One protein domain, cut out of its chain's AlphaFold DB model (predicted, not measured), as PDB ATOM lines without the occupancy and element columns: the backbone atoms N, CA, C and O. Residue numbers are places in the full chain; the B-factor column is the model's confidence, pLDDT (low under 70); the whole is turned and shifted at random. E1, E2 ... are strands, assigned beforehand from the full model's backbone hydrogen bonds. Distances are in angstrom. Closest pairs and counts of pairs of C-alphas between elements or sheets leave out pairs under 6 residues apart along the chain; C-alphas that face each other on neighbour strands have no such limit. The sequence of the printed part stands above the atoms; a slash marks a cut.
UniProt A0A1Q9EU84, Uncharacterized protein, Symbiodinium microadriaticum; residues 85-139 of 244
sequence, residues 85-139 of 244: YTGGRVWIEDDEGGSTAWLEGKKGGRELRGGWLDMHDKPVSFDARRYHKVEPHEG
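Overview. This is residues 85 to 139 of the 244 residues of an uncharacterized protein of Symbiodinium microadriaticum (UniProt A0A1Q9EU84). A curled antiparallel sheet, E3 E4 E2 E5, continues at one end into the ribbon E1 E6; residues 104 to 109 stick out at the other. The 55 printed residues, under half of them in six named strands, E1 to E6, are all strand in class. The whole spans 37 by 24 by 19 A and is only just compact, close to loose, with radius of gyration 12.1 A.

Arrangement. E1, residues 85 to 87, is antiparallel to E6, residues 137 to 139, with N 86 and O 138 within hydrogen-bond range at 3.0 A. E2, residues 90 to 93, has antiparallel neighbours E5, residues 132 to 134, N 91 to O 133 2.8 A, and E4, residues 110 to 117, N 92 to O 115 2.9 A. E4 bends by 53 degrees at residue 113 and forms a hairpin with E3, residues 99 to 103, N 101 to O 112 2.9 A.

Along the chain. C-alpha 85 is at (102.032, 14.016, -44.488), C-alpha 139 at (105.109, 10.956, -44.652). E4 is 21.2 A long.

Size, cuts and confidence. The printed part has no cut. Link E4 to E5 is long. Residues 121 to 129 are among those under pLDDT 70.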
ATOM      1  N   TYR A  85     101.250  13.840 -43.266       64.81
ATOM      2  CA  TYR A  85     102.032  14.016 -44.488       64.81
ATOM      3  C   TYR A  85     102.142  15.490 -44.891       64.81
ATOM      4  O   TYR A  85     101.350  16.333 -44.475       64.81
ATOM      5  N   THR A  86     103.124  15.794 -45.739       70.81
ATOM      6  CA  THR A  86     103.289  17.104 -46.388       70.81
ATOM      7  C   THR A  86     103.269  16.953 -47.904       70.81
ATOM      8  O   THR A  86     103.781  15.965 -48.432       70.81
ATOM      9  N   GLY A  87     102.721  17.940 -48.618       79.75
ATOM     10  CA  GLY A  87     102.500  17.856 -50.067       79.75
ATOM     11  C   GLY A  87     101.205  17.110 -50.388       79.75
ATOM     12  O   GLY A  87     100.195  17.306 -49.719       79.75
ATOM     13  N   GLY A  88     101.211  16.260 -51.417       70.75
ATOM     14  CA  GLY A  88     100.093  15.345 -51.688       70.75
ATOM     15  C   GLY A  88      98.815  15.994 -52.231       70.75
ATOM     16  O   GLY A  88      97.783  15.331 -52.311       70.75
ATOM     17  N   ARG A  89      98.852  17.265 -52.648       78.12
ATOM     18  CA  ARG A  89      97.719  17.906 -53.335       78.12
ATOM     19  C   ARG A  89      97.411  17.185 -54.646       78.12
ATOM     20  O   ARG A  89      98.300  16.619 -55.275       78.12
ATOM     21  N   VAL A  90      96.168  17.233 -55.109       72.19
ATOM     22  CA  VAL A  90      95.796  16.712 -56.429       72.19
ATOM     23  C   VAL A  90      95.707  17.858 -57.430       72.19
ATOM     24  O   VAL A  90      94.922  18.786 -57.266       72.19
ATOM     25  N   TRP A  91      96.534  17.819 -58.468       82.62
ATOM     26  CA  TRP A  91      96.388  18.695 -59.622       82.62
ATOM     27  C   TRP A  91      95.298  18.134 -60.520       82.62
ATOM     28  O   TRP A  91      95.321  16.940 -60.832       82.62
ATOM     29  N   ILE A  92      94.384  18.987 -60.961       78.38
ATOM     30  CA  ILE A  92      93.294  18.628 -61.862       78.38
ATOM     31  C   ILE A  92      93.321  19.529 -63.091       78.38
ATOM     32  O   ILE A  92      93.553  20.728 -62.976       78.38
ATOM     33  N   GLU A  93      93.086  18.953 -64.264       79.56
ATOM     34  CA  GLU A  93      92.872  19.707 -65.494       79.56
ATOM     35  C   GLU A  93      91.495  20.374 -65.439       79.56
ATOM     36  O   GLU A  93      90.461  19.712 -65.301       79.56
ATOM     37  N   ASP A  94      91.485  21.691 -65.584       82.38
ATOM     38  CA  ASP A  94      90.291  22.521 -65.612       82.38
ATOM     39  C   ASP A  94      90.513  23.735 -66.533       82.38
ATOM     40  O   ASP A  94      91.632  24.046 -66.948       82.38
ATOM     41  N   ASP A  95      89.416  24.386 -66.920       81.38
ATOM     42  CA  ASP A  95      89.463  25.495 -67.881       81.38
ATOM     43  C   ASP A  95      89.750  26.849 -67.194       81.38
ATOM     44  O   ASP A  95      90.156  27.816 -67.845       81.38
ATOM     45  N   GLU A  96      89.556  26.922 -65.874       76.62
ATOM     46  CA  GLU A  96      89.576  28.158 -65.076       76.62
ATOM     47  C   GLU A  96      90.851  28.324 -64.237       76.62
ATOM     48  O   GLU A  96      91.143  29.415 -63.741       76.62
ATOM     49  N   GLY A  97      91.642  27.267 -64.093       75.00
ATOM     50  CA  GLY A  97      92.813  27.220 -63.244       75.00
ATOM     51  C   GLY A  97      93.971  28.073 -63.751       75.00
ATOM     52  O   GLY A  97      94.197  28.278 -64.954       75.00
ATOM     53  N   GLY A  98      94.717  28.605 -62.783       83.69
ATOM     54  CA  GLY A  98      95.898  29.440 -63.008       83.69
ATOM     55  C   GLY A  98      97.217  28.669 -63.074       83.69
ATOM     56  O   GLY A  98      98.261  29.294 -63.222       83.69
ATOM     57  N   SER A  99      97.193  27.342 -62.930       88.06
ATOM     58  CA  SER A  99      98.381  26.483 -62.936       88.06
ATOM     59  C   SER A  99      98.477  25.701 -64.245       88.06
ATOM     60  O   SER A  99      97.465  25.444 -64.904       88.06
ATOM     61  N   THR A 100      99.690  25.297 -64.624       88.62
ATOM     62  CA  THR A 100      99.913  24.428 -65.783       88.62
ATOM     63  C   THR A 100     100.633  23.139 -65.402       88.62
ATOM     64  O   THR A 100     101.391  23.073 -64.433       88.62
ATOM     65  N   ALA A 101     100.359  22.073 -66.152       84.25
ATOM     66  CA  ALA A 101     101.053  20.801 -66.037       84.25
ATOM     67  C   ALA A 101     101.416  20.274 -67.423       84.25
ATOM     68  O   ALA A 101     100.604  20.291 -68.345       84.25
ATOM     69  N   TRP A 102     102.632  19.754 -67.557       85.12
ATOM     70  CA  TRP A 102     103.049  19.070 -68.772       85.12
ATOM     71  C   TRP A 102     102.543  17.627 -68.770       85.12
ATOM     72  O   TRP A 102     102.835  16.866 -67.844       85.12
ATOM     73  N   LEU A 103     101.791  17.256 -69.805       82.06
ATOM     74  CA  LEU A 103     101.405  15.878 -70.076       82.06
ATOM     75  C   LEU A 103     102.312  15.318 -71.167       82.06
ATOM     76  O   LEU A 103     102.220  15.738 -72.321       82.06
ATOM     77  N   GLU A 104     103.151  14.344 -70.823       81.00
ATOM     78  CA  GLU A 104     103.942  13.617 -71.813       81.00
ATOM     79  C   GLU A 104     103.048  12.756 -72.712       81.00
ATOM     80  O   GLU A 104     102.152  12.042 -72.257       81.00
ATOM     81  N   GLY A 105     103.301  12.817 -74.017       75.75
ATOM     82  CA  GLY A 105     102.587  12.049 -75.025       75.75
ATOM     83  C   GLY A 105     103.548  11.327 -75.960       75.75
ATOM     84  O   GLY A 105     104.688  11.744 -76.161       75.75
ATOM     85  N   LYS A 106     103.062  10.261 -76.610       75.19
ATOM     86  CA  LYS A 106     103.851   9.455 -77.566       75.19
ATOM     87  C   LYS A 106     104.393  10.247 -78.768       75.19
ATOM     88  O   LYS A 106     105.253   9.742 -79.476       75.19
ATOM     89  N   LYS A 107     103.861  11.445 -79.038       77.56
ATOM     90  CA  LYS A 107     104.236  12.319 -80.166       77.56
ATOM     91  C   LYS A 107     104.774  13.679 -79.697       77.56
ATOM     92  O   LYS A 107     104.662  14.661 -80.422       77.56
ATOM     93  N   GLY A 108     105.312  13.732 -78.482       75.56
ATOM     94  CA  GLY A 108     105.598  14.977 -77.775       75.56
ATOM     95  C   GLY A 108     104.529  15.268 -76.727       75.56
ATOM     96  O   GLY A 108     103.403  14.763 -76.803       75.56
ATOM     97  N   GLY A 109     104.918  16.022 -75.703       87.88
ATOM     98  CA  GLY A 109     104.005  16.433 -74.648       87.88
ATOM     99  C   GLY A 109     103.179  17.658 -75.028       87.88
ATOM    100  O   GLY A 109     103.452  18.333 -76.021       87.88
ATOM    101  N   ARG A 110     102.150  17.923 -74.228       88.56
ATOM    102  CA  ARG A 110     101.340  19.137 -74.316       88.56
ATOM    103  C   ARG A 110     101.196  19.764 -72.939       88.56
ATOM    104  O   ARG A 110     101.090  19.051 -71.941       88.56
ATOM    105  N   GLU A 111     101.148  21.085 -72.904       91.06
ATOM    106  CA  GLU A 111     100.808  21.819 -71.693       91.06
ATOM    107  C   GLU A 111      99.293  21.766 -71.466       91.06
ATOM    108  O   GLU A 111      98.502  21.955 -72.393       91.06
ATOM    109  N   LEU A 112      98.900  21.471 -70.233       89.88
ATOM    110  CA  LEU A 112      97.523  21.477 -69.762       89.88
ATOM    111  C   LEU A 112      97.338  22.595 -68.746       89.88
ATOM    112  O   LEU A 112      98.251  22.885 -67.974       89.88
ATOM    113  N   ARG A 113      96.141  23.176 -68.719       92.06
ATOM    114  CA  ARG A 113      95.723  24.130 -67.688       92.06
ATOM    115  C   ARG A 113      94.932  23.421 -66.600       92.06
ATOM    116  O   ARG A 113      94.290  22.405 -66.862       92.06
ATOM    117  N   GLY A 114      95.041  23.934 -65.384       92.12
ATOM    118  CA  GLY A 114      94.438  23.305 -64.227       92.12
ATOM    119  C   GLY A 114      94.718  24.011 -62.910       92.12
ATOM    120  O   GLY A 114      95.286  25.109 -62.856       92.12
ATOM    121  N   GLY A 115      94.359  23.338 -61.824       88.44
ATOM    122  CA  GLY A 115      94.494  23.832 -60.460       88.44
ATOM    123  C   GLY A 115      94.917  22.742 -59.483       88.44
ATOM    124  O   GLY A 115      94.715  21.553 -59.718       88.44
ATOM    125  N   TRP A 116      95.513  23.156 -58.364       87.94
ATOM    126  CA  TRP A 116      95.801  22.266 -57.242       87.94
ATOM    127  C   TRP A 116      94.633  22.278 -56.263       87.94
ATOM    128  O   TRP A 116      94.267  23.332 -55.743       87.94
ATOM    129  N   LEU A 117      94.094  21.101 -55.973       76.69
ATOM    130  CA  LEU A 117      93.173  20.878 -54.874       76.69
ATOM    131  C   LEU A 117      93.930  20.234 -53.721       76.69
ATOM    132  O   LEU A 117      94.590  19.208 -53.870       76.69
ATOM    133  N   ASP A 118      93.813  20.839 -52.554       80.00
ATOM    134  CA  ASP A 118      94.274  20.225 -51.322       80.00
ATOM    135  C   ASP A 118      93.202  19.240 -50.835       80.00
ATOM    136  O   ASP A 118      92.027  19.594 -50.770       80.00
ATOM    137  N   MET A 119      93.598  18.002 -50.557       67.31
ATOM    138  CA  MET A 119      92.709  16.920 -50.123       67.31
ATOM    139  C   MET A 119      93.016  16.435 -48.701       67.31
ATOM    140  O   MET A 119      92.461  15.421 -48.275       67.31
ATOM    141  N   HIS A 120      93.877  17.149 -47.967       70.88
ATOM    142  CA  HIS A 120      94.258  16.796 -46.602       70.88
ATOM    143  C   HIS A 120      93.126  17.046 -45.624       70.88
ATOM    144  O   HIS A 120      92.654  18.173 -45.479       70.88
ATOM    145  N   ASP A 121      92.638  15.954 -45.031       58.62
ATOM    146  CA  ASP A 121      91.529  15.914 -44.076       58.62
ATOM    147  C   ASP A 121      90.252  16.609 -44.574       58.62
ATOM    148  O   ASP A 121      89.327  16.898 -43.809       58.62
ATOM    149  N   LYS A 122      90.163  16.835 -45.890       59.72
ATOM    150  CA  LYS A 122      89.015  17.448 -46.539       59.72
ATOM    151  C   LYS A 122      88.619  16.729 -47.826       59.72
ATOM    152  O   LYS A 122      89.463  16.457 -48.681       59.72
ATOM    153  N   PRO A 123      87.319  16.440 -47.995       58.34
ATOM    154  CA  PRO A 123      86.816  15.826 -49.208       58.34
ATOM    155  C   PRO A 123      86.878  16.811 -50.391       58.34
ATOM    156  O   PRO A 123      86.327  17.908 -50.310       58.34
ATOM    157  N   VAL A 124      87.454  16.397 -51.524       56.31
ATOM    158  CA  VAL A 124      87.484  17.164 -52.785       56.31
ATOM    159  C   VAL A 124      86.779  16.457 -53.937       56.31
ATOM    160  O   VAL A 124      87.006  15.278 -54.176       56.31
ATOM    161  N   SER A 125      85.956  17.177 -54.699       62.25
ATOM    162  CA  SER A 125      85.258  16.656 -55.884       62.25
ATOM    163  C   SER A 125      85.854  17.235 -57.165       62.25
ATOM    164  O   SER A 125      86.009  18.448 -57.262       62.25
ATOM    165  N   PHE A 126      86.129  16.396 -58.165       62.44
ATOM    166  CA  PHE A 126      86.628  16.840 -59.473       62.44
ATOM    167  C   PHE A 126      86.236  15.878 -60.607       62.44
ATOM    168  O   PHE A 126      85.804  14.749 -60.361       62.44
ATOM    169  N   ASP A 127      86.370  16.323 -61.864       65.62
ATOM    170  CA  ASP A 127      86.123  15.479 -63.040       65.62
ATOM    171  C   ASP A 127      87.321  14.562 -63.322       65.62
ATOM    172  O   ASP A 127      88.265  14.925 -64.019       65.62
ATOM    173  N   ALA A 128      87.256  13.331 -62.812       64.81
ATOM    174  CA  ALA A 128      88.299  12.322 -62.994       64.81
ATOM    175  C   ALA A 128      88.479  11.831 -64.450       64.81
ATOM    176  O   ALA A 128      89.343  10.991 -64.703       64.81
ATOM    177  N   ARG A 129      87.674  12.304 -65.416       63.84
ATOM    178  CA  ARG A 129      87.897  12.033 -66.852       63.84
ATOM    179  C   ARG A 129      88.953  12.945 -67.461       63.84
ATOM    180  O   ARG A 129      89.509  12.604 -68.503       63.84
ATOM    181  N   ARG A 130      89.178  14.104 -66.845       70.69
ATOM    182  CA  ARG A 130      90.244  15.028 -67.214       70.69
ATOM    183  C   ARG A 130      91.548  14.590 -66.549       70.69
ATOM    184  O   ARG A 130      91.543  13.806 -65.590       70.69
ATOM    185  N   TYR A 131      92.675  15.042 -67.091       76.44
ATOM    186  CA  TYR A 131      93.976  14.687 -66.544       76.44
ATOM    187  C   TYR A 131      94.088  15.154 -65.091       76.44
ATOM    188  O   TYR A 131      93.684  16.259 -64.741       76.44
ATOM    189  N   HIS A 132      94.637  14.303 -64.236       77.88
ATOM    190  CA  HIS A 132      94.897  14.635 -62.846       77.88
ATOM    191  C   HIS A 132      96.134  13.887 -62.362       77.88
ATOM    192  O   HIS A 132      96.454  12.803 -62.855       77.88
ATOM    193  N   LYS A 133      96.847  14.477 -61.405       76.38
ATOM    194  CA  LYS A 133      98.045  13.883 -60.801       76.38
ATOM    195  C   LYS A 133      98.196  14.321 -59.355       76.38
ATOM    196  O   LYS A 133      97.751  15.399 -58.985       76.38
ATOM    197  N   VAL A 134      98.852  13.497 -58.554       75.88
ATOM    198  CA  VAL A 134      99.133  13.809 -57.152       75.88
ATOM    199  C   VAL A 134     100.519  14.443 -57.052       75.88
ATOM    200  O   VAL A 134     101.465  13.990 -57.700       75.88
ATOM    201  N   GLU A 135     100.622  15.519 -56.280       79.94
ATOM    202  CA  GLU A 135     101.880  16.152 -55.900       79.94
ATOM    203  C   GLU A 135     102.751  15.143 -55.142       79.94
ATOM    204  O   GLU A 135     102.223  14.382 -54.324       79.94
ATOM    205  N   PRO A 136     104.074  15.125 -55.362       76.38
ATOM    206  CA  PRO A 136     104.977  14.409 -54.470       76.38
ATOM    207  C   PRO A 136     104.675  14.725 -52.997       76.38
ATOM    208  O   PRO A 136     104.308  15.850 -52.652       76.38
ATOM    209  N   HIS A 137     104.796  13.719 -52.136       70.62
ATOM    210  CA  HIS A 137     104.519  13.863 -50.712       70.62
ATOM    211  C   HIS A 137     105.562  13.137 -49.869       70.62
ATOM    212  O   HIS A 137     106.155  12.144 -50.299       70.62
ATOM    213  N   GLU A 138     105.725  13.613 -48.642       66.19
ATOM    214  CA  GLU A 138     106.521  12.976 -47.597       66.19
ATOM    215  C   GLU A 138     105.612  12.590 -46.428       66.19
ATOM    216  O   GLU A 138     104.587  13.229 -46.203       66.19
ATOM    217  N   GLY A 139     105.961  11.527 -45.701       64.31
ATOM    218  CA  GLY A 139     105.109  10.956 -44.652       64.31
ATOM    219  C   GLY A 139     104.131   9.887 -45.153       64.31
ATOM    220  O   GLY A 139     104.327   9.281 -46.213       64.31
TER     221      GLY A 139